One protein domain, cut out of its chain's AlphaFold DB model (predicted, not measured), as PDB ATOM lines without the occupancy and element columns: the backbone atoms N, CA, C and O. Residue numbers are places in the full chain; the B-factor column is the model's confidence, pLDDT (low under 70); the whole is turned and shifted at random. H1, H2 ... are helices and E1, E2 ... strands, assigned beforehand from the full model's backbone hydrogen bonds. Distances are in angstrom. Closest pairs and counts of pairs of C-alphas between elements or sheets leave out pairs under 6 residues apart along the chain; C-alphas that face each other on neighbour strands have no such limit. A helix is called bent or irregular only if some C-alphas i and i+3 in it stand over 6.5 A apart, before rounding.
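What this domain is: This is residues 32 to 229 of the 636 residues of the protein "Hypothetical protein" of Rotaria socialis (UniProt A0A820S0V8). A small, strongly twisted sheet is covered on one face by the long helix H3 and the arm H1a; H4 packs on H3 and joins H5 and H6 in an up-and-down bundle. The printed part has 198 residues, mostly helix: six named helices and three strands, in the order H1 H2 E1 E2 E3 H3 H4 H5 H6, the sheet E1 - E2 - E3 antiparallel. It is compact, with a radius of gyration of the C-alphas of 16.8 A and spans of 50 by 42 by 37 A.

How they stand to each other: H1, residues 32 to 62, assigned as one helix by its hydrogen bonds, is bent, with C-alphas 50 and 53 7.6 A apart; its arms H1a, up to 50, and H1b, from 53, stand about perpendicular at 76 degrees. E1, residues 72 to 79, E2, 85 to 92, and E3, 95 to 99, form a meander, each strand the antiparallel neighbour of the one before; N 74 and O 87, 2.8 A, and N 90 and O 97, 2.9 A, are within hydrogen-bond range. H1a is on the sheet at a height of 6.3 A, its closest C-alphas to E2 being Lys 45 and Val 85, 5.1 A. H3, residues 133 to 156, is on the same face at 8.8 A and runs along the strands. H2, residues 65 to 68, touches H3, closest C-alphas Gln 67 and Thr 144, 5.5 A. H4, residues 166 to 188, forms a helical hairpin with H3, closest C-alphas Tyr 150 and Ser 172, 5.3 A. H5, residues 191 to 202, touches H6, residues 209 to 229, at Leu 192 and Phe 215, their closest C-alphas, 5.4 A. Every O i to N i+4 pair is within range in H1a, H1b and H3, but 17 of 19 in H4, 6 of 8 in H5 and 11 of 17 in H6; H2 is too short for one.

Where its parts are: H1a begins at C-alpha 32, (-32.466, 293.839, -32.537); H3 is 34.4 A long; H6, 29.0 A, ends at C-alpha 229, (-54.699, 269.380, -5.994).

The domain as a whole: The C-alphas farthest apart, Thr 75 and Asp 229, are 51.7 A apart. The printed part has no cut; the link E3 to H3 is long, 33 residues. Mean pLDDT of the printed part is 85.5, with residues 202 to 210 among those under 70.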
ATOM      1  N   LEU A  32     -31.356 293.725 -33.479       67.12
ATOM      2  CA  LEU A  32     -32.466 293.839 -32.537       67.12
ATOM      3  C   LEU A  32     -31.969 293.903 -31.088       67.12
ATOM      4  O   LEU A  32     -32.436 294.732 -30.317       67.12
ATOM      5  N   MET A  33     -30.969 293.093 -30.727       69.31
ATOM      6  CA  MET A  33     -30.328 293.136 -29.413       69.31
ATOM      7  C   MET A  33     -29.642 294.476 -29.154       69.31
ATOM      8  O   MET A  33     -29.774 295.005 -28.057       69.31
ATOM      9  N   LYS A  34     -28.960 295.066 -30.145       75.44
ATOM     10  CA  LYS A  34     -28.375 296.412 -30.008       75.44
ATOM     11  C   LYS A  34     -29.447 297.473 -29.771       75.44
ATOM     12  O   LYS A  34     -29.281 298.301 -28.878       75.44
ATOM     13  N   THR A  35     -30.542 297.434 -30.529       72.62
ATOM     14  CA  THR A  35     -31.663 298.368 -30.362       72.62
ATOM     15  C   THR A  35     -32.342 298.190 -29.005       72.62
ATOM     16  O   THR A  35     -32.534 299.169 -28.286       72.62
ATOM     17  N   ASN A  36     -32.632 296.951 -28.603       75.50
ATOM     18  CA  ASN A  36     -33.233 296.648 -27.304       75.50
ATOM     19  C   ASN A  36     -32.319 297.083 -26.162       75.50
ATOM     20  O   ASN A  36     -32.769 297.788 -25.263       75.50
ATOM     21  N   ARG A  37     -31.025 296.758 -26.237       84.75
ATOM     22  CA  ARG A  37     -30.021 297.197 -25.267       84.75
ATOM     23  C   ARG A  37     -29.990 298.717 -25.143       84.75
ATOM     24  O   ARG A  37     -29.955 299.237 -24.035       84.75
ATOM     25  N   PHE A  38     -30.033 299.440 -26.262       80.25
ATOM     26  CA  PHE A  38     -30.069 300.901 -26.247       80.25
ATOM     27  C   PHE A  38     -31.329 301.443 -25.559       80.25
ATOM     28  O   PHE A  38     -31.224 302.305 -24.687       80.25
ATOM     29  N   ILE A  39     -32.509 300.924 -25.908       76.50
ATOM     30  CA  ILE A  39     -33.780 301.345 -25.301       76.50
ATOM     31  C   ILE A  39     -33.773 301.061 -23.794       76.50
ATOM     32  O   ILE A  39     -34.083 301.948 -22.995       76.50
ATOM     33  N   LEU A  40     -33.362 299.854 -23.396       82.94
ATOM     34  CA  LEU A  40     -33.242 299.464 -21.993       82.94
ATOM     35  C   LEU A  40     -32.263 300.347 -21.242       82.94
ATOM     36  O   LEU A  40     -32.581 300.783 -20.136       82.94
ATOM     37  N   ARG A  41     -31.147 300.708 -21.869       88.12
ATOM     38  CA  ARG A  41     -30.185 301.649 -21.306       88.12
ATOM     39  C   ARG A  41     -30.798 303.006 -21.034       88.12
ATOM     40  O   ARG A  41     -30.619 303.520 -19.936       88.12
ATOM     41  N   GLN A  42     -31.543 303.584 -21.974       85.12
ATOM     42  CA  GLN A  42     -32.160 304.895 -21.747       85.12
ATOM     43  C   GLN A  42     -33.193 304.849 -20.616       85.12
ATOM     44  O   GLN A  42     -33.197 305.717 -19.744       85.12
ATOM     45  N   ILE A  43     -34.034 303.811 -20.597       82.12
ATOM     46  CA  ILE A  43     -35.072 303.635 -19.574       82.12
ATOM     47  C   ILE A  43     -34.453 303.452 -18.192       82.12
ATOM     48  O   ILE A  43     -34.785 304.170 -17.250       82.12
ATOM     49  N   THR A  44     -33.550 302.487 -18.066       88.62
ATOM     50  CA  THR A  44     -32.959 302.118 -16.778       88.62
ATOM     51  C   THR A  44     -32.011 303.173 -16.260       88.62
ATOM     52  O   THR A  44     -31.993 303.391 -15.060       88.62
ATOM     53  N   LYS A  45     -31.292 303.893 -17.128       91.25
ATOM     54  CA  LYS A  45     -30.477 305.033 -16.705       91.25
ATOM     55  C   LYS A  45     -31.336 306.101 -16.045       91.25
ATOM     56  O   LYS A  45     -30.994 306.585 -14.975       91.25
ATOM     57  N   PHE A  46     -32.476 306.423 -16.648       84.69
ATOM     58  CA  PHE A  46     -33.402 307.397 -16.085       84.69
ATOM     59  C   PHE A  46     -33.980 306.935 -14.737       84.69
ATOM     60  O   PHE A  46     -34.023 307.713 -13.786       84.69
ATOM     61  N   VAL A  47     -34.388 305.664 -14.632       86.12
ATOM     62  CA  VAL A  47     -34.829 305.066 -13.359       86.12
ATOM     63  C   VAL A  47     -33.708 305.116 -12.320       86.12
ATOM     64  O   VAL A  47     -33.944 305.507 -11.177       86.12
ATOM     65  N   ALA A  48     -32.487 304.764 -12.723       91.44
ATOM     66  CA  ALA A  48     -31.329 304.709 -11.852       91.44
ATOM     67  C   ALA A  48     -30.961 306.089 -11.301       91.44
ATOM     68  O   ALA A  48     -30.699 306.212 -10.108       91.44
ATOM     69  N   GLU A  49     -30.990 307.130 -12.132       90.69
ATOM     70  CA  GLU A  49     -30.686 308.503 -11.720       90.69
ATOM     71  C   GLU A  49     -31.738 309.053 -10.749       90.69
ATOM     72  O   GLU A  49     -31.396 309.670  -9.743       90.69
ATOM     73  N   LEU A  50     -33.023 308.809 -11.015       87.81
ATOM     74  CA  LEU A  50     -34.106 309.337 -10.184       87.81
ATOM     75  C   LEU A  50     -34.253 308.630  -8.842       87.81
ATOM     76  O   LEU A  50     -34.581 309.270  -7.846       87.81
ATOM     77  N   ASN A  51     -34.048 307.313  -8.824       89.38
ATOM     78  CA  ASN A  51     -34.297 306.502  -7.640       89.38
ATOM     79  C   ASN A  51     -33.037 306.280  -6.800       89.38
ATOM     80  O   ASN A  51     -33.128 305.590  -5.794       89.38
ATOM     81  N   ALA A  52     -31.869 306.808  -7.185       91.88
ATOM     82  CA  ALA A  52     -30.618 306.542  -6.473       91.88
ATOM     83  C   ALA A  52     -30.679 306.932  -4.992       91.88
ATOM     84  O   ALA A  52     -30.501 306.074  -4.132       91.88
ATOM     85  N   GLU A  53     -30.969 308.197  -4.686       93.25
ATOM     86  CA  GLU A  53     -30.993 308.683  -3.299       93.25
ATOM     87  C   GLU A  53     -32.044 307.946  -2.464       93.25
ATOM     88  O   GLU A  53     -31.725 307.383  -1.420       93.25
ATOM     89  N   TYR A  54     -33.272 307.854  -2.980       93.25
ATOM     90  CA  TYR A  54     -34.373 307.178  -2.297       93.25
ATOM     91  C   TYR A  54     -34.100 305.684  -2.063       93.25
ATOM     92  O   TYR A  54     -34.362 305.159  -0.985       93.25
ATOM     93  N   TYR A  55     -33.541 304.981  -3.050       95.12
ATOM     94  CA  TYR A  55     -33.207 303.570  -2.885       95.12
ATOM     95  C   TYR A  55     -32.072 303.369  -1.881       95.12
ATOM     96  O   TYR A  55     -32.122 302.429  -1.099       95.12
ATOM     97  N   ASN A  56     -31.083 304.267  -1.852       96.06
ATOM     98  CA  ASN A  56     -30.026 304.230  -0.847       96.06
ATOM     99  C   ASN A  56     -30.586 304.392   0.577       96.06
ATOM    100  O   ASN A  56     -30.197 303.636   1.462       96.06
ATOM    101  N   GLU A  57     -31.525 305.319   0.791       95.69
ATOM    102  CA  GLU A  57     -32.226 305.479   2.077       95.69
ATOM    103  C   GLU A  57     -32.960 304.191   2.474       95.69
ATOM    104  O   GLU A  57     -32.787 303.688   3.582       95.69
ATOM    105  N   ILE A  58     -33.700 303.586   1.544       94.62
ATOM    106  CA  ILE A  58     -34.419 302.333   1.806       94.62
ATOM    107  C   ILE A  58     -33.460 301.185   2.112       94.62
ATOM    108  O   ILE A  58     -33.718 300.398   3.018       94.62
ATOM    109  N   LEU A  59     -32.348 301.074   1.385       95.44
ATOM    110  CA  LEU A  59     -31.338 300.055   1.655       95.44
ATOM    111  C   LEU A  59     -30.737 300.226   3.056       95.44
ATOM    112  O   LEU A  59     -30.506 299.226   3.730       95.44
ATOM    113  N   GLN A  60     -30.531 301.462   3.516       95.62
ATOM    114  CA  GLN A  60     -30.078 301.742   4.884       95.62
ATOM    115  C   GLN A  60     -31.113 301.348   5.943       95.62
ATOM    116  O   GLN A  60     -30.733 300.907   7.026       95.62
ATOM    117  N   GLU A  61     -32.402 301.507   5.646       94.31
ATOM    118  CA  GLU A  61     -33.495 301.148   6.556       94.31
ATOM    119  C   GLU A  61     -33.761 299.635   6.604       94.31
ATOM    120  O   GLU A  61     -34.026 299.084   7.672       94.31
ATOM    121  N   GLN A  62     -33.714 298.963   5.451       92.44
ATOM    122  CA  GLN A  62     -34.127 297.563   5.293       92.44
ATOM    123  C   GLN A  62     -32.998 296.566   5.567       92.44
ATOM    124  O   GLN A  62     -33.261 295.426   5.957       92.44
ATOM    125  N   LEU A  63     -31.741 296.959   5.351       93.25
ATOM    126  CA  LEU A  63     -30.597 296.078   5.558       93.25
ATOM    127  C   LEU A  63     -29.973 296.301   6.928       93.25
ATOM    128  O   LEU A  63     -29.886 297.416   7.442       93.25
ATOM    129  N   LYS A  64     -29.450 295.222   7.518       93.62
ATOM    130  CA  LYS A  64     -28.602 295.359   8.703       93.62
ATOM    131  C   LYS A  64     -27.389 296.209   8.334       93.62
ATOM    132  O   LYS A  64     -26.832 296.054   7.249       93.62
ATOM    133  N   ARG A  65     -26.919 297.040   9.268       92.19
ATOM    134  CA  ARG A  65     -25.747 297.912   9.061       92.19
ATOM    135  C   ARG A  65     -24.535 297.156   8.506       92.19
ATOM    136  O   ARG A  65     -23.835 297.671   7.645       92.19
ATOM    137  N   GLU A  66     -24.316 295.931   8.977       91.75
ATOM    138  CA  GLU A  66     -23.247 295.056   8.490       91.75
ATOM    139  C   GLU A  66     -23.402 294.705   7.010       91.75
ATOM    140  O   GLU A  66     -22.416 294.769   6.292       91.75
ATOM    141  N   GLN A  67     -24.618 294.406   6.542       91.94
ATOM    142  CA  GLN A  67     -24.907 294.099   5.137       91.94
ATOM    143  C   GLN A  67     -24.817 295.348   4.258       91.94
ATOM    144  O   GLN A  67     -24.267 295.297   3.161       91.94
ATOM    145  N   PHE A  68     -25.312 296.487   4.751       94.44
ATOM    146  CA  PHE A  68     -25.263 297.751   4.019       94.44
ATOM    147  C   PHE A  68     -23.823 298.191   3.702       94.44
ATOM    148  O   PHE A  68     -23.576 298.745   2.636       94.44
ATOM    149  N   ASN A  69     -22.851 297.872   4.566       95.69
ATOM    150  CA  ASN A  69     -21.433 298.178   4.328       95.69
ATOM    151  C   ASN A  69     -20.848 297.500   3.071       95.69
ATOM    152  O   ASN A  69     -19.788 297.913   2.603       95.69
ATOM    153  N   PHE A  70     -21.516 296.475   2.532       96.50
ATOM    154  CA  PHE A  70     -21.122 295.787   1.300       96.50
ATOM    155  C   PHE A  70     -21.745 296.395   0.040       96.50
ATOM    156  O   PHE A  70     -21.498 295.901  -1.063       96.50
ATOM    157  N   ILE A  71     -22.575 297.431   0.184       96.88
ATOM    158  CA  ILE A  71     -23.159 298.158  -0.938       96.88
ATOM    159  C   ILE A  71     -22.276 299.354  -1.255       96.88
ATOM    160  O   ILE A  71     -21.996 300.205  -0.413       96.88
ATOM    161  N   HIS A  72     -21.878 299.433  -2.515       96.56
ATOM    162  CA  HIS A  72     -21.137 300.548  -3.062       96.56
ATOM    163  C   HIS A  72     -22.017 301.312  -4.042       96.56
ATOM    164  O   HIS A  72     -22.751 300.721  -4.837       96.56
ATOM    165  N   GLN A  73     -21.906 302.636  -3.999       96.50
ATOM    166  CA  GLN A  73     -22.565 303.522  -4.943       96.50
ATOM    167  C   GLN A  73     -21.519 304.142  -5.871       96.50
ATOM    168  O   GLN A  73     -20.585 304.810  -5.428       96.50
ATOM    169  N   SER A  74     -21.672 303.904  -7.167       95.62
ATOM    170  CA  SER A  74     -20.839 304.495  -8.206       95.62
ATOM    171  C   SER A  74     -21.335 305.894  -8.570       95.62
ATOM    172  O   SER A  74     -22.536 306.125  -8.745       95.62
ATOM    173  N   THR A  75     -20.396 306.823  -8.749       92.62
ATOM    174  CA  THR A  75     -20.682 308.165  -9.277       92.62
ATOM    175  C   THR A  75     -21.079 308.120 -10.751       92.62
ATOM    176  O   THR A  75     -21.850 308.959 -11.210       92.62
ATOM    177  N   THR A  76     -20.589 307.123 -11.491       91.81
ATOM    178  CA  THR A  76     -20.968 306.859 -12.879       91.81
ATOM    179  C   THR A  76     -21.945 305.683 -12.953       91.81
ATOM    180  O   THR A  76     -21.743 304.684 -12.258       91.81
ATOM    181  N   PRO A  77     -22.999 305.755 -13.786       91.88
ATOM    182  CA  PRO A  77     -23.911 304.632 -13.953       91.88
ATOM    183  C   PRO A  77     -23.179 303.411 -14.527       91.88
ATOM    184  O   PRO A  77     -22.419 303.532 -15.490       91.88
ATOM    185  N   LEU A  78     -23.424 302.245 -13.937       94.81
ATOM    186  CA  LEU A  78     -22.911 300.944 -14.360       94.81
ATOM    187  C   LEU A  78     -23.955 300.255 -15.235       94.81
ATOM    188  O   LEU A  78     -25.143 300.390 -14.965       94.81
ATOM    189  N   GLU A  79     -23.526 299.527 -16.264       93.38
ATOM    190  CA  GLU A  79     -24.404 298.878 -17.246       93.38
ATOM    191  C   GLU A  79     -24.049 297.392 -17.378       93.38
ATOM    192  O   GLU A  79     -22.867 297.053 -17.439       93.38
ATOM    193  N   ASP A  80     -25.055 296.519 -17.454       89.50
ATOM    194  CA  ASP A  80     -24.852 295.103 -17.780       89.50
ATOM    195  C   ASP A  80     -24.873 294.804 -19.290       89.50
ATOM    196  O   ASP A  80     -24.959 295.688 -20.146       89.50
ATOM    197  N   GLU A  81     -24.790 293.521 -19.639       85.38
ATOM    198  CA  GLU A  81     -24.806 293.067 -21.029       85.38
ATOM    199  C   GLU A  81     -26.139 293.312 -21.757       85.38
ATOM    200  O   GLU A  81     -26.144 293.490 -22.980       85.38
ATOM    201  N   TRP A  82     -27.247 293.402 -21.017       84.56
ATOM    202  CA  TRP A  82     -28.586 293.681 -21.543       84.56
ATOM    203  C   TRP A  82     -28.896 295.179 -21.622       84.56
ATOM    204  O   TRP A  82     -29.936 295.567 -22.158       84.56
ATOM    205  N   GLY A  83     -27.991 296.034 -21.141       87.44
ATOM    206  CA  GLY A  83     -28.157 297.481 -21.137       87.44
ATOM    207  C   GLY A  83     -28.900 298.008 -19.923       87.44
ATOM    208  O   GLY A  83     -29.341 299.148 -19.952       87.44
ATOM    209  N   ARG A  84     -29.082 297.225 -18.860       91.12
ATOM    210  CA  ARG A  84     -29.704 297.730 -17.635       91.12
ATOM    211  C   ARG A  84     -28.676 298.486 -16.822       91.12
ATOM    212  O   ARG A  84     -27.557 298.019 -16.625       91.12
ATOM    213  N   VAL A  85     -29.088 299.648 -16.340       93.50
ATOM    214  CA  VAL A  85     -28.230 300.597 -15.650       93.50
ATOM    215  C   VAL A  85     -28.557 300.645 -14.160       93.50
ATOM    216  O   VAL A  85     -29.722 300.591 -13.773       93.50
ATOM    217  N   THR A  86     -27.526 300.768 -13.327       96.00
ATOM    218  CA  THR A  86     -27.652 301.026 -11.887       96.00
ATOM    219  C   THR A  86     -26.478 301.854 -11.366       96.00
ATOM    220  O   THR A  86     -25.410 301.906 -11.976       96.00
ATOM    221  N   HIS A  87     -26.659 302.490 -10.213       96.25
ATOM    222  CA  HIS A  87     -25.566 303.086  -9.444       96.25
ATOM    223  C   HIS A  87     -25.022 302.165  -8.352       96.25
ATOM    224  O   HIS A  87     -23.986 302.476  -7.772       96.25
ATOM    225  N   PHE A  88     -25.694 301.054  -8.058       97.56
ATOM    226  CA  PHE A  88     -25.385 300.216  -6.905       97.56
ATOM    227  C   PHE A  88     -24.727 298.916  -7.331       97.56
ATOM    228  O   PHE A  88     -25.131 298.284  -8.307       97.56
ATOM    229  N   TYR A  89     -23.725 298.500  -6.572       96.94
ATOM    230  CA  TYR A  89     -23.069 297.216  -6.756       96.94
ATOM    231  C   TYR A  89     -22.543 296.684  -5.425       96.94
ATOM    232  O   TYR A  89     -22.390 297.425  -4.455       96.94
ATOM    233  N   THR A  90     -22.252 295.391  -5.387       96.44
ATOM    234  CA  THR A  90     -21.476 294.756  -4.319       96.44
ATOM    235  C   THR A  90     -20.269 294.043  -4.918       96.44
ATOM    236  O   THR A  90     -20.253 293.758  -6.115       96.44
ATOM    237  N   MET A  91     -19.248 293.769  -4.111       95.12
ATOM    238  CA  MET A  91     -18.019 293.125  -4.572       95.12
ATOM    239  C   MET A  91     -17.964 291.666  -4.132       95.12
ATOM    240  O   MET A  91     -18.166 291.357  -2.960       95.12
ATOM    241  N   ILE A  92     -17.627 290.771  -5.057       94.12
ATOM    242  CA  ILE A  92     -17.275 289.379  -4.768       94.12
ATOM    243  C   ILE A  92     -15.920 289.110  -5.416       94.12
ATOM    244  O   ILE A  92     -15.806 289.017  -6.639       94.12
ATOM    245  N   GLY A  93     -14.867 289.035  -4.604       92.06
ATOM    246  CA  GLY A  93     -13.515 289.061  -5.152       92.06
ATOM    247  C   GLY A  93     -13.266 290.380  -5.904       92.06
ATOM    248  O   GLY A  93     -13.628 291.450  -5.406       92.06
ATOM    249  N   PRO A  94     -12.714 290.324  -7.127       92.31
ATOM    250  CA  PRO A  94     -12.559 291.477  -8.004       92.31
ATOM    251  C   PRO A  94     -13.831 291.805  -8.809       92.31
ATOM    252  O   PRO A  94     -13.822 292.760  -9.585       92.31
ATOM    253  N   HIS A  95     -14.911 291.025  -8.680       92.12
ATOM    254  CA  HIS A  95     -16.104 291.170  -9.511       92.12
ATOM    255  C   HIS A  95     -17.126 292.106  -8.866       92.12
ATOM    256  O   HIS A  95     -17.584 291.866  -7.747       92.12
ATOM    257  N   ALA A  96     -17.515 293.146  -9.602       93.31
ATOM    258  CA  ALA A  96     -18.634 294.005  -9.245       93.31
ATOM    259  C   ALA A  96     -19.944 293.361  -9.709       93.31
ATOM    260  O   ALA A  96     -20.160 293.171 -10.906       93.31
ATOM    261  N   ILE A  97     -20.824 293.049  -8.761       92.88
ATOM    262  CA  ILE A  97     -22.156 292.526  -9.040       92.88
ATOM    263  C   ILE A  97     -23.171 293.651  -8.906       92.88
ATOM    264  O   ILE A  97     -23.301 294.258  -7.842       92.88
ATOM    265  N   LEU A  98     -23.871 293.938 -10.000       93.94
ATOM    266  CA  LEU A  98     -24.795 295.063 -10.097       93.94
ATOM    267  C   LEU A  98     -26.080 294.800  -9.297       93.94
ATOM    268  O   LEU A  98     -26.662 293.720  -9.372       93.94
ATOM    269  N   LEU A  99     -26.528 295.807  -8.546       95.00
ATOM    270  CA  LEU A  99     -27.756 295.774  -7.752       95.00
ATOM    271  C   LEU A  99     -28.766 296.738  -8.365       95.00
ATOM    272  O   LEU A  99     -28.548 297.946  -8.359       95.00
ATOM    273  N   TYR A 100     -29.875 296.238  -8.900       92.56
ATOM    274  CA  TYR A 100     -30.833 297.089  -9.606       92.56
ATOM    275  C   TYR A 100     -31.844 297.737  -8.668       92.56
ATOM    276  O   TYR A 100     -32.298 297.146  -7.691       92.56
ATOM    277  N   GLN A 101     -32.205 298.970  -9.008       91.88
ATOM    278  CA  GLN A 101     -33.197 299.756  -8.288       91.88
ATOM    279  C   GLN A 101     -34.630 299.350  -8.673       91.88
ATOM    280  O   GLN A 101     -34.865 298.813  -9.760       91.88
ATOM    281  N   PRO A 102     -35.618 299.662  -7.819       90.25
ATOM    282  CA  PRO A 102     -37.029 299.517  -8.152       90.25
ATOM    283  C   PRO A 102     -37.375 300.297  -9.425       90.25
ATOM    284  O   PRO A 102     -36.939 301.437  -9.606       90.25
ATOM    285  N   GLY A 103     -38.182 299.692 -10.296       85.62
ATOM    286  CA  GLY A 103     -38.523 300.232 -11.614       85.62
ATOM    287  C   GLY A 103     -37.659 299.697 -12.760       85.62
ATOM    288  O   GLY A 103     -38.005 299.911 -13.921       85.62
ATOM    289  N   THR A 104     -36.570 298.979 -12.470       88.44
ATOM    290  CA  THR A 104     -35.740 298.359 -13.509       88.44
ATOM    291  C   THR A 104     -36.472 297.185 -14.178       88.44
ATOM    292  O   THR A 104     -37.000 296.321 -13.476       88.44
ATOM    293  N   PRO A 105     -36.510 297.103 -15.519       83.69
ATOM    294  CA  PRO A 105     -37.078 295.956 -16.222       83.69
ATOM    295  C   PRO A 105     -36.288 294.651 -15.999       83.69
ATOM    296  O   PRO A 105     -35.058 294.639 -16.056       83.69
ATOM    297  N   THR A 106     -37.001 293.543 -15.783       73.12
ATOM    298  CA  THR A 106     -36.486 292.205 -15.423       73.12
ATOM    299  C   THR A 106     -37.088 291.134 -16.335       73.12
ATOM    300  O   THR A 106     -37.896 290.307 -15.924       73.12
ATOM    301  N   PHE A 107     -36.738 291.192 -17.623       63.12
ATOM    302  CA  PHE A 107     -37.320 290.324 -18.658       63.12
ATOM    303  C   PHE A 107     -36.997 288.837 -18.485       63.12
ATOM    304  O   PHE A 107     -37.721 288.009 -19.026       63.12
ATOM    305  N   MET A 108     -35.917 288.480 -17.782       59.78
ATOM    306  CA  MET A 108     -35.481 287.082 -17.691       59.78
ATOM    307  C   MET A 108     -36.348 286.253 -16.744       59.78
ATOM    308  O   MET A 108     -36.609 285.088 -17.020       59.78
ATOM    309  N   SER A 109     -36.819 286.856 -15.653       63.50
ATOM    310  CA  SER A 109     -37.698 286.217 -14.666       63.50
ATOM    311  C   SER A 109     -39.143 286.712 -14.723       63.50
ATOM    312  O   SER A 109     -39.923 286.412 -13.820       63.50
ATOM    313  N   SER A 110     -39.523 287.492 -15.743       71.19
ATOM    314  CA  SER A 110     -40.882 288.018 -15.827       71.19
ATOM    315  C   SER A 110     -41.880 286.905 -16.115       71.19
ATOM    316  O   SER A 110     -41.840 286.286 -17.179       71.19
ATOM    317  N   VAL A 111     -42.798 286.695 -15.183       72.81
ATOM    318  CA  VAL A 111     -43.885 285.728 -15.317       72.81
ATOM    319  C   VAL A 111     -45.136 286.445 -15.830       72.81
ATOM    320  O   VAL A 111     -45.387 287.596 -15.469       72.81
ATOM    321  N   ASP A 112     -45.927 285.797 -16.685       77.81
ATOM    322  CA  ASP A 112     -47.235 286.335 -17.080       77.81
ATOM    323  C   ASP A 112     -48.143 286.419 -15.848       77.81
ATOM    324  O   ASP A 112     -48.239 285.461 -15.093       77.81
ATOM    325  N   SER A 113     -48.838 287.541 -15.671       80.25
ATOM    326  CA  SER A 113     -49.854 287.767 -14.636       80.25
ATOM    327  C   SER A 113     -50.894 286.648 -14.461       80.25
ATOM    328  O   SER A 113     -51.452 286.520 -13.374       80.25
ATOM    329  N   ASN A 114     -51.151 285.844 -15.498       80.56
ATOM    330  CA  ASN A 114     -52.095 284.722 -15.458       80.56
ATOM    331  C   ASN A 114     -51.436 283.354 -15.213       80.56
ATOM    332  O   ASN A 114     -52.114 282.331 -15.266       80.56
ATOM    333  N   CYS A 115     -50.123 283.309 -15.007       79.38
ATOM    334  CA  CYS A 115     -49.390 282.069 -14.794       79.38
ATOM    335  C   CYS A 115     -49.422 281.652 -13.317       79.38
ATOM    336  O   CYS A 115     -49.274 282.481 -12.421       79.38
ATOM    337  N   ASP A 116     -49.503 280.348 -13.058       72.31
ATOM    338  CA  ASP A 116     -49.462 279.784 -11.699       72.31
ATOM    339  C   ASP A 116     -48.151 280.104 -10.951       72.31
ATOM    340  O   ASP A 116     -48.081 280.031  -9.727       72.31
ATOM    341  N   LEU A 117     -47.101 280.503 -11.677       71.88
ATOM    342  CA  LEU A 117     -45.804 280.890 -11.121       71.88
ATOM    343  C   LEU A 117     -45.770 282.341 -10.614       71.88
ATOM    344  O   LEU A 117     -44.731 282.800 -10.129       71.88
ATOM    345  N   VAL A 118     -46.863 283.102 -10.714       78.12
ATOM    346  CA  VAL A 118     -46.925 284.505 -10.273       78.12
ATOM    347  C   VAL A 118     -46.676 284.623  -8.768       78.12
ATOM    348  O   VAL A 118     -47.239 283.900  -7.952       78.12
ATOM    349  N   ALA A 119     -45.761 285.506  -8.363       73.06
ATOM    350  CA  ALA A 119     -45.581 285.899  -6.963       73.06
ATOM    351  C   ALA A 119     -46.421 287.145  -6.745       73.06
ATOM    352  O   ALA A 119     -46.143 288.157  -7.378       73.06
ATOM    353  N   CYS A 120     -47.415 287.093  -5.866       75.31
ATOM    354  CA  CYS A 120     -48.203 288.264  -5.502       75.31
ATOM    355  C   CYS A 120     -47.997 288.591  -4.027       75.31
ATOM    356  O   CYS A 120     -48.186 287.737  -3.169       75.31
ATOM    357  N   HIS A 121     -47.686 289.851  -3.739       73.25
ATOM    358  CA  HIS A 121     -47.704 290.408  -2.390       73.25
ATOM    359  C   HIS A 121     -48.609 291.639  -2.406       73.25
ATOM    360  O   HIS A 121     -48.466 292.493  -3.280       73.25
ATOM    361  N   ASP A 122     -49.577 291.715  -1.490       75.19
ATOM    362  CA  ASP A 122     -50.583 292.787  -1.433       75.19
ATOM    363  C   ASP A 122     -51.298 293.065  -2.773       75.19
ATOM    364  O   ASP A 122     -51.590 294.208  -3.116       75.19
ATOM    365  N   SER A 123     -51.613 292.015  -3.540       77.38
ATOM    366  CA  SER A 123     -52.215 292.093  -4.891       77.38
ATOM    367  C   SER A 123     -51.306 292.654  -5.994       77.38
ATOM    368  O   SER A 123     -51.767 292.845  -7.117       77.38
ATOM    369  N   PHE A 124     -50.021 292.891  -5.714       74.19
ATOM    370  CA  PHE A 124     -49.037 293.295  -6.715       74.19
ATOM    371  C   PHE A 124     -48.125 292.133  -7.082       74.19
ATOM    372  O   PHE A 124     -47.516 291.509  -6.208       74.19
ATOM    373  N   GLN A 125     -47.984 291.899  -8.386       79.56
ATOM    374  CA  GLN A 125     -47.047 290.920  -8.906       79.56
ATOM    375  C   GLN A 125     -45.601 291.348  -8.609       79.56
ATOM    376  O   GLN A 125     -45.128 292.385  -9.074       79.56
ATOM    377  N   GLN A 126     -44.893 290.516  -7.857       75.81
ATOM    378  CA  GLN A 126     -43.505 290.697  -7.456       75.81
ATOM    379  C   GLN A 126     -42.540 290.212  -8.539       75.81
ATOM    380  O   GLN A 126     -41.562 290.900  -8.816       75.81
ATOM    381  N   ASN A 127     -42.842 289.107  -9.232       73.44
ATOM    382  CA  ASN A 127     -42.044 288.565 -10.344       73.44
ATOM    383  C   ASN A 127     -42.493 289.044 -11.737       73.44
ATOM    384  O   ASN A 127     -42.457 288.303 -12.716       73.44
ATOM    385  N   GLY A 128     -42.964 290.288 -11.823       77.88
ATOM    386  CA  GLY A 128     -43.403 290.897 -13.078       77.88
ATOM    387  C   GLY A 128     -42.244 291.428 -13.922       77.88
ATOM    388  O   GLY A 128     -41.078 291.357 -13.538       77.88
ATOM    389  N   VAL A 129     -42.575 292.043 -15.056       81.12
ATOM    390  CA  VAL A 129     -41.598 292.641 -15.990       81.12
ATOM    391  C   VAL A 129     -40.800 293.787 -15.357       81.12
ATOM    392  O   VAL A 129     -39.720 294.119 -15.830       81.12
ATOM    393  N   ILE A 130     -41.301 294.397 -14.283       84.38
ATOM    394  CA  ILE A 130     -40.659 295.516 -13.589       84.38
ATOM    395  C   ILE A 130     -40.288 295.076 -12.176       84.38
ATOM    396  O   ILE A 130     -41.102 294.485 -11.466       84.38
ATOM    397  N   LEU A 131     -39.064 295.393 -11.760       85.69
ATOM    398  CA  LEU A 131     -38.577 295.104 -10.421       85.69
ATOM    399  C   LEU A 131     -39.315 295.973  -9.394       85.69
ATOM    400  O   LEU A 131     -39.173 297.197  -9.379       85.69
ATOM    401  N   GLY A 132     -40.109 295.336  -8.537       86.88
ATOM    402  CA  GLY A 132     -40.744 295.991  -7.396       86.88
ATOM    403  C   GLY A 132     -39.742 296.318  -6.284       86.88
ATOM    404  O   GLY A 132     -38.629 295.795  -6.253       86.88
ATOM    405  N   MET A 133     -40.160 297.161  -5.335       88.44
ATOM    406  CA  MET A 133     -39.324 297.557  -4.195       88.44
ATOM    407  C   MET A 133     -38.852 296.358  -3.365       88.44
ATOM    408  O   MET A 133     -37.660 296.230  -3.096       88.44
ATOM    409  N   GLY A 134     -39.782 295.470  -2.997       88.19
ATOM    410  CA  GLY A 134     -39.480 294.280  -2.200       88.19
ATOM    411  C   GLY A 134     -38.465 293.374  -2.892       88.19
ATOM    412  O   GLY A 134     -37.477 292.987  -2.281       88.19
ATOM    413  N   CYS A 135     -38.642 293.129  -4.191       89.00
ATOM    414  CA  CYS A 135     -37.706 292.345  -4.993       89.00
ATOM    415  C   CYS A 135     -36.316 292.981  -5.100       89.00
ATOM    416  O   CYS A 135     -35.321 292.275  -4.977       89.00
ATOM    417  N   ALA A 136     -36.233 294.296  -5.324       91.56
ATOM    418  CA  ALA A 136     -34.952 294.997  -5.377       91.56
ATOM    419  C   ALA A 136     -34.197 294.858  -4.045       91.56
ATOM    420  O   ALA A 136     -33.032 294.456  -4.022       91.56
ATOM    421  N   CYS A 137     -34.900 295.089  -2.931       93.44
ATOM    422  CA  CYS A 137     -34.342 294.945  -1.590       93.44
ATOM    423  C   CYS A 137     -33.944 293.497  -1.282       93.44
ATOM    424  O   CYS A 137     -32.877 293.273  -0.717       93.44
ATOM    425  N   PHE A 138     -34.760 292.518  -1.680       93.69
ATOM    426  CA  PHE A 138     -34.451 291.096  -1.537       93.69
ATOM    427  C   PHE A 138     -33.167 290.725  -2.285       93.69
ATOM    428  O   PHE A 138     -32.261 290.145  -1.693       93.69
ATOM    429  N   LEU A 139     -33.039 291.122  -3.555       93.75
ATOM    430  CA  LEU A 139     -31.833 290.859  -4.340       93.75
ATOM    431  C   LEU A 139     -30.606 291.543  -3.720       93.75
ATOM    432  O   LEU A 139     -29.551 290.925  -3.613       93.75
ATOM    433  N   ALA A 140     -30.736 292.780  -3.231       95.62
ATOM    434  CA  ALA A 140     -29.652 293.453  -2.516       95.62
ATOM    435  C   ALA A 140     -29.271 292.728  -1.211       95.62
ATOM    436  O   ALA A 140     -28.086 292.536  -0.933       95.62
ATOM    437  N   LYS A 141     -30.255 292.269  -0.431       96.12
ATOM    438  CA  LYS A 141     -30.060 291.482   0.798       96.12
ATOM    439  C   LYS A 141     -29.343 290.163   0.505       96.12
ATOM    440  O   LYS A 141     -28.385 289.832   1.199       96.12
ATOM    441  N   PHE A 142     -29.766 289.452  -0.538       96.25
ATOM    442  CA  PHE A 142     -29.140 288.211  -0.989       96.25
ATOM    443  C   PHE A 142     -27.682 288.448  -1.396       96.25
ATOM    444  O   PHE A 142     -26.771 287.794  -0.892       96.25
ATOM    445  N   MET A 143     -27.445 289.429  -2.271       96.12
ATOM    446  CA  MET A 143     -26.120 289.703  -2.826       96.12
ATOM    447  C   MET A 143     -25.128 290.210  -1.774       96.12
ATOM    448  O   MET A 143     -23.965 289.811  -1.776       96.12
ATOM    449  N   THR A 144     -25.578 291.056  -0.846       96.38
ATOM    450  CA  THR A 144     -24.736 291.522   0.269       96.38
ATOM    451  C   THR A 144     -24.440 290.408   1.262       96.38
ATOM    452  O   THR A 144     -23.309 290.310   1.730       96.38
ATOM    453  N   HIS A 145     -25.404 289.521   1.542       96.75
ATOM    454  CA  HIS A 145     -25.142 288.338   2.361       96.75
ATOM    455  C   HIS A 145     -24.126 287.411   1.690       96.75
ATOM    456  O   HIS A 145     -23.204 286.945   2.351       96.75
ATOM    457  N   LEU A 146     -24.227 287.214   0.373       96.38
ATOM    458  CA  LEU A 146     -23.267 286.420  -0.390       96.38
ATOM    459  C   LEU A 146     -21.853 287.000  -0.314       96.38
ATOM    460  O   LEU A 146     -20.902 286.270  -0.041       96.38
ATOM    461  N   SER A 147     -21.716 288.314  -0.500       96.56
ATOM    462  CA  SER A 147     -20.433 289.006  -0.353       96.56
ATOM    463  C   SER A 147     -19.868 288.867   1.068       96.56
ATOM    464  O   SER A 147     -18.687 288.555   1.244       96.56
ATOM    465  N   GLN A 148     -20.721 289.009   2.086       96.56
ATOM    466  CA  GLN A 148     -20.343 288.841   3.488       96.56
ATOM    467  C   GLN A 148     -19.857 287.417   3.788       96.56
ATOM    468  O   GLN A 148     -18.796 287.258   4.394       96.56
ATOM    469  N   GLN A 149     -20.591 286.388   3.350       96.88
ATOM    470  CA  GLN A 149     -20.191 284.990   3.532       96.88
ATOM    471  C   GLN A 149     -18.881 284.690   2.805       96.88
ATOM    472  O   GLN A 149     -17.981 284.089   3.387       96.88
ATOM    473  N   TYR A 150     -18.714 285.201   1.584       96.75
ATOM    474  CA  TYR A 150     -17.476 285.043   0.827       96.75
ATOM    475  C   TYR A 150     -16.261 285.618   1.554       96.75
ATOM    476  O   TYR A 150     -15.251 284.930   1.714       96.75
ATOM    477  N   GLN A 151     -16.360 286.852   2.053       96.75
ATOM    478  CA  GLN A 151     -15.282 287.454   2.836       96.75
ATOM    479  C   GLN A 151     -15.026 286.695   4.140       96.75
ATOM    480  O   GLN A 151     -13.870 286.500   4.515       96.75
ATOM    481  N   HIS A 152     -16.085 286.234   4.810       97.12
ATOM    482  CA  HIS A 152     -15.963 285.467   6.043       97.12
ATOM    483  C   HIS A 152     -15.207 284.151   5.827       97.12
ATOM    484  O   HIS A 152     -14.252 283.872   6.548       97.12
ATOM    485  N   ILE A 153     -15.578 283.381   4.803       97.31
ATOM    486  CA  ILE A 153     -14.927 282.108   4.473       97.31
ATOM    487  C   ILE A 153     -13.486 282.341   4.004       97.31
ATOM    488  O   ILE A 153     -12.586 281.620   4.426       97.31
ATOM    489  N   CYS A 154     -13.225 283.382   3.204       97.44
ATOM    490  CA  CYS A 154     -11.854 283.741   2.827       97.44
ATOM    491  C   CYS A 154     -10.988 284.043   4.059       97.44
ATOM    492  O   CYS A 154      -9.858 283.565   4.151       97.44
ATOM    493  N   ALA A 155     -11.528 284.783   5.032       97.25
ATOM    494  CA  ALA A 155     -10.831 285.080   6.278       97.25
ATOM    495  C   ALA A 155     -10.575 283.819   7.124       97.25
ATOM    496  O   ALA A 155      -9.492 283.686   7.693       97.25
ATOM    497  N   GLN A 156     -11.530 282.882   7.181       97.56
ATOM    498  CA  GLN A 156     -11.362 281.592   7.865       97.56
ATOM    499  C   GLN A 156     -10.248 280.743   7.237       97.56
ATOM    500  O   GLN A 156      -9.439 280.163   7.957       97.56
ATOM    501  N   GLU A 157     -10.175 280.716   5.908       97.06
ATOM    502  CA  GLU A 157      -9.164 279.977   5.136       97.06
ATOM    503  C   GLU A 157      -7.835 280.755   5.010       97.06
ATOM    504  O   GLU A 157      -6.914 280.325   4.316       97.06
ATOM    505  N   MET A 158      -7.717 281.911   5.680       96.88
ATOM    506  CA  MET A 158      -6.548 282.802   5.654       96.88
ATOM    507  C   MET A 158      -6.113 283.227   4.239       96.88
ATOM    508  O   MET A 158      -4.929 283.459   3.982       96.88
ATOM    509  N   VAL A 159      -7.067 283.374   3.316       96.31
ATOM    510  CA  VAL A 159      -6.831 283.864   1.953       96.31
ATOM    511  C   VAL A 159      -7.411 285.261   1.752       96.31
ATOM    512  O   VAL A 159      -8.380 285.670   2.387       96.31
ATOM    513  N   SER A 160      -6.812 286.025   0.837       95.12
ATOM    514  CA  SER A 160      -7.300 287.368   0.510       95.12
ATOM    515  C   SER A 160      -8.617 287.304  -0.259       95.12
ATOM    516  O   SER A 160      -8.670 286.703  -1.333       95.12
ATOM    517  N   SER A 161      -9.637 288.006   0.238       94.38
ATOM    518  CA  SER A 161     -10.930 288.170  -0.433       94.38
ATOM    519  C   SER A 161     -10.885 289.100  -1.647       94.38
ATOM    520  O   SER A 161     -11.900 289.245  -2.313       94.38
ATOM    521  N   ASN A 162      -9.751 289.753  -1.935       93.19
ATOM    522  CA  ASN A 162      -9.603 290.613  -3.118       93.19
ATOM    523  C   ASN A 162      -9.427 289.798  -4.405       93.19
ATOM    524  O   ASN A 162      -9.729 290.282  -5.493       93.19
ATOM    525  N   ASN A 163      -8.936 288.564  -4.279       93.00
ATOM    526  CA  ASN A 163      -8.873 287.619  -5.386       93.00
ATOM    527  C   ASN A 163     -10.180 286.828  -5.454       93.00
ATOM    528  O   ASN A 163     -10.883 286.685  -4.452       93.00
ATOM    529  N   PHE A 164     -10.495 286.311  -6.640       92.88
ATOM    530  CA  PHE A 164     -11.605 285.385  -6.799       92.88
ATOM    531  C   PHE A 164     -11.135 283.964  -6.488       92.88
ATOM    532  O   PHE A 164     -10.192 283.481  -7.114       92.88
ATOM    533  N   HIS A 165     -11.792 283.313  -5.531       92.50
ATOM    534  CA  HIS A 165     -11.560 281.924  -5.143       92.50
ATOM    535  C   HIS A 165     -12.835 281.135  -5.432       92.50
ATOM    536  O   HIS A 165     -13.731 281.106  -4.582       92.50
ATOM    537  N   PRO A 166     -12.932 280.523  -6.620       90.06
ATOM    538  CA  PRO A 166     -14.144 279.855  -7.080       90.06
ATOM    539  C   PRO A 166     -14.741 278.868  -6.057       90.06
ATOM    540  O   PRO A 166     -15.925 278.949  -5.730       90.06
ATOM    541  N   SER A 167     -13.903 278.045  -5.418       90.12
ATOM    542  CA  SER A 167     -14.368 277.035  -4.459       90.12
ATOM    543  C   SER A 167     -14.954 277.639  -3.179       90.12
ATOM    544  O   SER A 167     -15.893 277.092  -2.596       90.12
ATOM    545  N   LEU A 168     -14.424 278.782  -2.732       93.94
ATOM    546  CA  LEU A 168     -14.945 279.511  -1.573       93.94
ATOM    547  C   LEU A 168     -16.209 280.287  -1.939       93.94
ATOM    548  O   LEU A 168     -17.130 280.376  -1.127       93.94
ATOM    549  N   TYR A 169     -16.283 280.802  -3.168       93.75
ATOM    550  CA  TYR A 169     -17.498 281.390  -3.720       93.75
ATOM    551  C   TYR A 169     -18.631 280.365  -3.787       93.75
ATOM    552  O   TYR A 169     -19.710 280.652  -3.278       93.75
ATOM    553  N   GLY A 170     -18.366 279.162  -4.309       91.12
ATOM    554  CA  GLY A 170     -19.322 278.053  -4.333       91.12
ATOM    555  C   GLY A 170     -19.877 277.761  -2.940       91.12
ATOM    556  O   GLY A 170     -21.074 277.885  -2.726       91.12
ATOM    557  N   LYS A 171     -19.006 277.533  -1.943       92.06
ATOM    558  CA  LYS A 171     -19.431 277.346  -0.538       92.06
ATOM    559  C   LYS A 171     -20.302 278.499  -0.014       92.06
ATOM    560  O   LYS A 171     -21.266 278.266   0.708       92.06
ATOM    561  N   SER A 172     -19.952 279.739  -0.348       94.75
ATOM    562  CA  SER A 172     -20.697 280.928   0.092       94.75
ATOM    563  C   SER A 172     -22.077 281.006  -0.557       94.75
ATOM    564  O   SER A 172     -23.053 281.375   0.095       94.75
ATOM    565  N   LEU A 173     -22.157 280.655  -1.840       93.62
ATOM    566  CA  LEU A 173     -23.399 280.627  -2.593       93.62
ATOM    567  C   LEU A 173     -24.321 279.512  -2.107       93.62
ATOM    568  O   LEU A 173     -25.507 279.776  -1.942       93.62
ATOM    569  N   ASP A 174     -23.782 278.327  -1.812       90.94
ATOM    570  CA  ASP A 174     -24.527 277.207  -1.227       90.94
ATOM    571  C   ASP A 174     -25.253 277.665   0.052       90.94
ATOM    572  O   ASP A 174     -26.477 277.572   0.146       90.94
ATOM    573  N   ILE A 175     -24.514 278.281   0.985       93.31
ATOM    574  CA  ILE A 175     -25.060 278.817   2.246       93.31
ATOM    575  C   ILE A 175     -26.140 279.877   1.982       93.31
ATOM    576  O   ILE A 175     -27.190 279.888   2.630       93.31
ATOM    577  N   CYS A 176     -25.902 280.784   1.030       94.62
ATOM    578  CA  CYS A 176     -26.878 281.808   0.665       94.62
ATOM    579  C   CYS A 176     -28.165 281.213   0.089       94.62
ATOM    580  O   CYS A 176     -29.254 281.623   0.487       94.62
ATOM    581  N   LEU A 177     -28.066 280.264  -0.840       92.44
ATOM    582  CA  LEU A 177     -29.238 279.649  -1.454       92.44
ATOM    583  C   LEU A 177     -30.059 278.888  -0.411       92.44
ATOM    584  O   LEU A 177     -31.268 279.084  -0.349       92.44
ATOM    585  N   GLU A 178     -29.421 278.118   0.469       91.31
ATOM    586  CA  GLU A 178     -30.109 277.441   1.578       91.31
ATOM    587  C   GLU A 178     -30.832 278.428   2.511       91.31
ATOM    588  O   GLU A 178     -31.922 278.139   3.005       91.31
ATOM    589  N   THR A 179     -30.258 279.615   2.719       94.25
ATOM    590  CA  THR A 179     -30.828 280.648   3.599       94.25
ATOM    591  C   THR A 179     -32.025 281.367   2.972       94.25
ATOM    592  O   THR A 179     -32.995 281.669   3.667       94.25
ATOM    593  N   PHE A 180     -31.960 281.683   1.676       93.94
ATOM    594  CA  PHE A 180     -32.897 282.611   1.031       93.94
ATOM    595  C   PHE A 180     -33.891 281.961   0.073       93.94
ATOM    596  O   PHE A 180     -34.875 282.608  -0.278       93.94
ATOM    597  N   ALA A 181     -33.680 280.719  -0.365       90.25
ATOM    598  CA  ALA A 181     -34.514 280.138  -1.414       90.25
ATOM    599  C   ALA A 181     -35.975 279.917  -0.980       90.25
ATOM    600  O   ALA A 181     -36.874 280.065  -1.803       90.25
ATOM    601  N   ALA A 182     -36.234 279.651   0.307       88.12
ATOM    602  CA  ALA A 182     -37.600 279.597   0.838       88.12
ATOM    603  C   ALA A 182     -38.273 280.986   0.847       88.12
ATOM    604  O   ALA A 182     -39.389 281.133   0.357       88.12
ATOM    605  N   GLU A 183     -37.566 282.022   1.326       90.19
ATOM    606  CA  GLU A 183     -38.045 283.417   1.300       90.19
ATOM    607  C   GLU A 183     -38.362 283.865  -0.139       90.19
ATOM    608  O   GLU A 183     -39.405 284.477  -0.388       90.19
ATOM    609  N   ASP A 184     -37.493 283.519  -1.096       88.56
ATOM    610  CA  ASP A 184     -37.710 283.799  -2.514       88.56
ATOM    611  C   ASP A 184     -38.937 283.074  -3.060       88.56
ATOM    612  O   ASP A 184     -39.784 283.711  -3.684       88.56
ATOM    613  N   ALA A 185     -39.045 281.765  -2.816       83.19
ATOM    614  CA  ALA A 185     -40.128 280.947  -3.345       83.19
ATOM    615  C   ALA A 185     -41.504 281.442  -2.886       83.19
ATOM    616  O   ALA A 185     -42.428 281.526  -3.700       83.19
ATOM    617  N   ASP A 186     -41.606 281.842  -1.618       79.44
ATOM    618  CA  ASP A 186     -42.859 282.289  -1.018       79.44
ATOM    619  C   ASP A 186     -43.220 283.731  -1.408       79.44
ATOM    620  O   ASP A 186     -44.396 284.044  -1.604       79.44
ATOM    621  N   THR A 187     -42.227 284.621  -1.533       77.94
ATOM    622  CA  THR A 187     -42.487 286.074  -1.554       77.94
ATOM    623  C   THR A 187     -42.123 286.753  -2.871       77.94
ATOM    624  O   THR A 187     -42.844 287.648  -3.320       77.94
ATOM    625  N   TYR A 188     -41.012 286.369  -3.504       82.88
ATOM    626  CA  TYR A 188     -40.383 287.202  -4.535       82.88
ATOM    627  C   TYR A 188     -40.288 286.520  -5.900       82.88
ATOM    628  O   TYR A 188     -40.658 287.138  -6.900       82.88
ATOM    629  N   GLY A 189     -39.831 285.269  -5.959       81.12
ATOM    630  CA  GLY A 189     -39.598 284.508  -7.189       81.12
ATOM    631  C   GLY A 189     -38.565 285.167  -8.104       81.12
ATOM    632  O   GLY A 189     -38.832 285.360  -9.291       81.12
ATOM    633  N   ARG A 190     -37.429 285.601  -7.547       84.75
ATOM    634  CA  ARG A 190     -36.407 286.423  -8.211       84.75
ATOM    635  C   ARG A 190     -35.007 285.831  -8.213       84.75
ATOM    636  O   ARG A 190     -34.168 286.373  -8.928       84.75
ATOM    637  N   LEU A 191     -34.726 284.730  -7.516       86.00
ATOM    638  CA  LEU A 191     -33.394 284.116  -7.599       86.00
ATOM    639  C   LEU A 191     -33.051 283.671  -9.028       86.00
ATOM    640  O   LEU A 191     -31.892 283.759  -9.435       86.00
ATOM    641  N   LEU A 192     -34.050 283.292  -9.832       80.56
ATOM    642  CA  LEU A 192     -33.855 282.961 -11.246       80.56
ATOM    643  C   LEU A 192     -33.285 284.133 -12.067       80.56
ATOM    644  O   LEU A 192     -32.516 283.898 -12.995       80.56
ATOM    645  N   GLU A 193     -33.596 285.382 -11.699       80.88
ATOM    646  CA  GLU A 193     -33.105 286.591 -12.381       80.88
ATOM    647  C   GLU A 193     -31.584 286.735 -12.285       80.88
ATOM    648  O   GLU A 193     -30.938 287.230 -13.205       80.88
ATOM    649  N   ILE A 194     -31.010 286.312 -11.159       84.12
ATOM    650  CA  ILE A 194     -29.575 286.423 -10.889       84.12
ATOM    651  C   ILE A 194     -28.835 285.105 -11.116       84.12
ATOM    652  O   ILE A 194     -27.611 285.089 -11.034       84.12
ATOM    653  N   LYS A 195     -29.538 284.009 -11.432       85.69
ATOM    654  CA  LYS A 195     -28.948 282.673 -11.585       85.69
ATOM    655  C   LYS A 195     -27.779 282.677 -12.566       85.69
ATOM    656  O   LYS A 195     -26.679 282.288 -12.192       85.69
ATOM    657  N   ASP A 196     -27.991 283.139 -13.796       80.75
ATOM    658  CA  ASP A 196     -26.948 283.081 -14.829       80.75
ATOM    659  C   ASP A 196     -25.746 283.961 -14.467       80.75
ATOM    660  O   ASP A 196     -24.605 283.554 -14.671       80.75
ATOM    661  N   LEU A 197     -25.990 285.114 -13.833       82.38
ATOM    662  CA  LEU A 197     -24.942 285.991 -13.310       82.38
ATOM    663  C   LEU A 197     -24.109 285.291 -12.227       82.38
ATOM    664  O   LEU A 197     -22.882 285.321 -12.283       82.38
ATOM    665  N   LEU A 198     -24.759 284.625 -11.271       85.81
ATOM    666  CA  LEU A 198     -24.091 283.892 -10.193       85.81
ATOM    667  C   LEU A 198     -23.300 282.689 -10.727       85.81
ATOM    668  O   LEU A 198     -22.134 282.497 -10.378       85.81
ATOM    669  N   LEU A 199     -23.901 281.915 -11.635       82.62
ATOM    670  CA  LEU A 199     -23.241 280.781 -12.286       82.62
ATOM    671  C   LEU A 199     -22.041 281.229 -13.137       82.62
ATOM    672  O   LEU A 199     -21.035 280.522 -13.211       82.62
ATOM    673  N   HIS A 200     -22.131 282.395 -13.783       80.50
ATOM    674  CA  HIS A 200     -21.049 282.930 -14.604       80.50
ATOM    675  C   HIS A 200     -19.866 283.404 -13.757       80.50
ATOM    676  O   HIS A 200     -18.723 283.102 -14.095       80.50
ATOM    677  N   VAL A 201     -20.130 284.090 -12.640       79.31
ATOM    678  CA  VAL A 201     -19.087 284.561 -11.714       79.31
ATOM    679  C   VAL A 201     -18.305 283.383 -11.131       79.31
ATOM    680  O   VAL A 201     -17.082 283.436 -11.106       79.31
ATOM    681  N   GLY A 202     -18.987 282.303 -10.731       67.12
ATOM    682  CA  GLY A 202     -18.366 281.092 -10.173       67.12
ATOM    683  C   GLY A 202     -17.629 280.196 -11.167       67.12
ATOM    684  O   GLY A 202     -16.830 279.360 -10.751       67.12
ATOM    685  N   GLY A 203     -17.893 280.349 -12.465       62.12
ATOM    686  CA  GLY A 203     -17.607 279.312 -13.449       62.12
ATOM    687  C   GLY A 203     -18.596 278.144 -13.321       62.12
ATOM    688  O   GLY A 203     -18.841 277.613 -12.240       62.12
ATOM    689  N   GLN A 204     -19.162 277.699 -14.447       56.34
ATOM    690  CA  GLN A 204     -20.246 276.699 -14.485       56.34
ATOM    691  C   GLN A 204     -19.917 275.340 -13.831       56.34
ATOM    692  O   GLN A 204     -20.820 274.533 -13.636       56.34
ATOM    693  N   GLN A 205     -18.648 275.054 -13.529       54.78
ATOM    694  CA  GLN A 205     -18.196 273.753 -13.024       54.78
ATOM    695  C   GLN A 205     -18.209 273.633 -11.494       54.78
ATOM    696  O   GLN A 205     -18.006 272.534 -10.983       54.78
ATOM    697  N   GLU A 206     -18.435 274.725 -10.761       57.69
ATOM    698  CA  GLU A 206     -18.170 274.752  -9.315       57.69
ATOM    699  C   GLU A 206     -19.408 274.763  -8.423       57.69
ATOM    700  O   GLU A 206     -19.321 274.451  -7.235       57.69
ATOM    701  N   ILE A 207     -20.576 275.060  -8.989       62.31
ATOM    702  CA  ILE A 207     -21.839 275.016  -8.257       62.31
ATOM    703  C   ILE A 207     -22.425 273.622  -8.429       62.31
ATOM    704  O   ILE A 207     -22.586 273.127  -9.548       62.31
ATOM    705  N   LYS A 208     -22.722 272.957  -7.311       66.44
ATOM    706  CA  LYS A 208     -23.278 271.602  -7.337       66.44
ATOM    707  C   LYS A 208     -24.584 271.620  -8.130       66.44
ATOM    708  O   LYS A 208     -25.481 272.402  -7.822       66.44
ATOM    709  N   CYS A 209     -24.727 270.712  -9.100       65.56
ATOM    710  CA  CYS A 209     -25.980 270.534  -9.851       65.56
ATOM    711  C   CYS A 209     -27.183 270.340  -8.916       65.56
ATOM    712  O   CYS A 209     -28.286 270.790  -9.209       65.56
ATOM    713  N   GLU A 210     -26.944 269.721  -7.759       69.69
ATOM    714  CA  GLU A 210     -27.927 269.545  -6.698       69.69
ATOM    715  C   GLU A 210     -28.489 270.855  -6.164       69.69
ATOM    716  O   GLU A 210     -29.548 270.797  -5.585       69.69
ATOM    717  N   LEU A 211     -27.875 272.023  -6.355       71.94
ATOM    718  CA  LEU A 211     -28.400 273.306  -5.866       71.94
ATOM    719  C   LEU A 211     -29.144 274.089  -6.941       71.94
ATOM    720  O   LEU A 211     -29.783 275.094  -6.640       71.94
ATOM    721  N   HIS A 212     -29.134 273.611  -8.189       78.50
ATOM    722  CA  HIS A 212     -29.896 274.248  -9.257       78.50
ATOM    723  C   HIS A 212     -31.383 274.302  -8.900       78.50
ATOM    724  O   HIS A 212     -32.016 275.316  -9.158       78.50
ATOM    725  N   HIS A 213     -31.917 273.271  -8.232       79.62
ATOM    726  CA  HIS A 213     -33.319 273.250  -7.807       79.62
ATOM    727  C   HIS A 213     -33.676 274.376  -6.824       79.62
ATOM    728  O   HIS A 213     -34.838 274.764  -6.786       79.62
ATOM    729  N   LEU A 214     -32.711 274.944  -6.082       83.06
ATOM    730  CA  LEU A 214     -32.965 276.061  -5.164       83.06
ATOM    731  C   LEU A 214     -33.370 277.341  -5.900       83.06
ATOM    732  O   LEU A 214     -34.218 278.082  -5.417       83.06
ATOM    733  N   PHE A 215     -32.857 277.551  -7.115       81.38
ATOM    734  CA  PHE A 215     -33.311 278.638  -7.991       81.38
ATOM    735  C   PHE A 215     -34.733 278.432  -8.525       81.38
ATOM    736  O   PHE A 215     -35.363 279.391  -8.964       81.38
ATOM    737  N   TYR A 216     -35.222 277.190  -8.497       80.69
ATOM    738  CA  TYR A 216     -36.517 276.772  -9.033       80.69
ATOM    739  C   TYR A 216     -37.475 276.287  -7.938       80.69
ATOM    740  O   TYR A 216     -38.491 275.675  -8.259       80.69
ATOM    741  N   LEU A 217     -37.186 276.534  -6.649       80.31
ATOM    742  CA  LEU A 217     -38.012 276.015  -5.549       80.31
ATOM    743  C   LEU A 217     -39.474 276.419  -5.694       80.31
ATOM    744  O   LEU A 217     -40.360 275.624  -5.397       80.31
ATOM    745  N   LYS A 218     -39.723 277.624  -6.207       74.06
ATOM    746  CA  LYS A 218     -41.074 278.083  -6.489       74.06
ATOM    747  C   LYS A 218     -41.776 277.234  -7.544       74.06
ATOM    748  O   LYS A 218     -42.890 276.775  -7.314       74.06
ATOM    749  N   ASP A 219     -41.121 277.012  -8.679       73.06
ATOM    750  CA  ASP A 219     -41.672 276.228  -9.784       73.06
ATOM    751  C   ASP A 219     -41.977 274.798  -9.323       73.06
ATOM    752  O   ASP A 219     -43.020 274.236  -9.657       73.06
ATOM    753  N   ILE A 220     -41.103 274.242  -8.480       75.56
ATOM    754  CA  ILE A 220     -41.286 272.932  -7.852       75.56
ATOM    755  C   ILE A 220     -42.481 272.949  -6.890       75.56
ATOM    756  O   ILE A 220     -43.318 272.051  -6.953       75.56
ATOM    757  N   ALA A 221     -42.594 273.957  -6.022       72.88
ATOM    758  CA  ALA A 221     -43.685 274.070  -5.055       72.88
ATOM    759  C   ALA A 221     -45.053 274.221  -5.740       72.88
ATOM    760  O   ALA A 221     -46.016 273.570  -5.337       72.88
ATOM    761  N   VAL A 222     -45.133 275.013  -6.812       67.81
ATOM    762  CA  VAL A 222     -46.352 275.161  -7.622       67.81
ATOM    763  C   VAL A 222     -46.715 273.843  -8.306       67.81
ATOM    764  O   VAL A 222     -47.870 273.425  -8.266       67.81
ATOM    765  N   GLN A 223     -45.738 273.132  -8.879       69.00
ATOM    766  CA  GLN A 223     -45.981 271.805  -9.454       69.00
ATOM    767  C   GLN A 223     -46.459 270.793  -8.406       69.00
ATOM    768  O   GLN A 223     -47.343 269.990  -8.695       69.00
ATOM    769  N   GLN A 224     -45.910 270.832  -7.190       73.12
ATOM    770  CA  GLN A 224     -46.338 269.969  -6.089       73.12
ATOM    771  C   GLN A 224     -47.755 270.303  -5.621       73.12
ATOM    772  O   GLN A 224     -48.555 269.386  -5.476       73.12
ATOM    773  N   GLN A 225     -48.102 271.583  -5.463       69.94
ATOM    774  CA  GLN A 225     -49.471 271.997  -5.135       69.94
ATOM    775  C   GLN A 225     -50.462 271.577  -6.218       69.94
ATOM    776  O   GLN A 225     -51.512 271.037  -5.895       69.94
ATOM    777  N   ASN A 226     -50.109 271.738  -7.494       67.25
ATOM    778  CA  ASN A 226     -50.948 271.303  -8.604       67.25
ATOM    779  C   ASN A 226     -51.094 269.777  -8.662       67.25
ATOM    780  O   ASN A 226     -52.163 269.296  -9.021       67.25
ATOM    781  N   ASN A 227     -50.065 269.012  -8.287       66.62
ATOM    782  CA  ASN A 227     -50.148 267.553  -8.181       66.62
ATOM    783  C   ASN A 227     -50.964 267.108  -6.963       66.62
ATOM    784  O   ASN A 227     -51.770 266.195  -7.090       66.62
ATOM    785  N   ASP A 228     -50.825 267.774  -5.818       64.00
ATOM    786  CA  ASP A 228     -51.631 267.511  -4.625       64.00
ATOM    787  C   ASP A 228     -53.095 267.900  -4.847       64.00
ATOM    788  O   ASP A 228     -53.999 267.199  -4.393       64.00
ATOM    789  N   ASP A 229     -53.359 268.988  -5.572       57.38
ATOM    790  CA  ASP A 229     -54.699 269.380  -5.994       57.38
ATOM    791  C   ASP A 229     -55.220 268.459  -7.092       57.38
ATOM    792  O   ASP A 229     -56.398 268.118  -7.068       57.38
TER     793      ASP A 229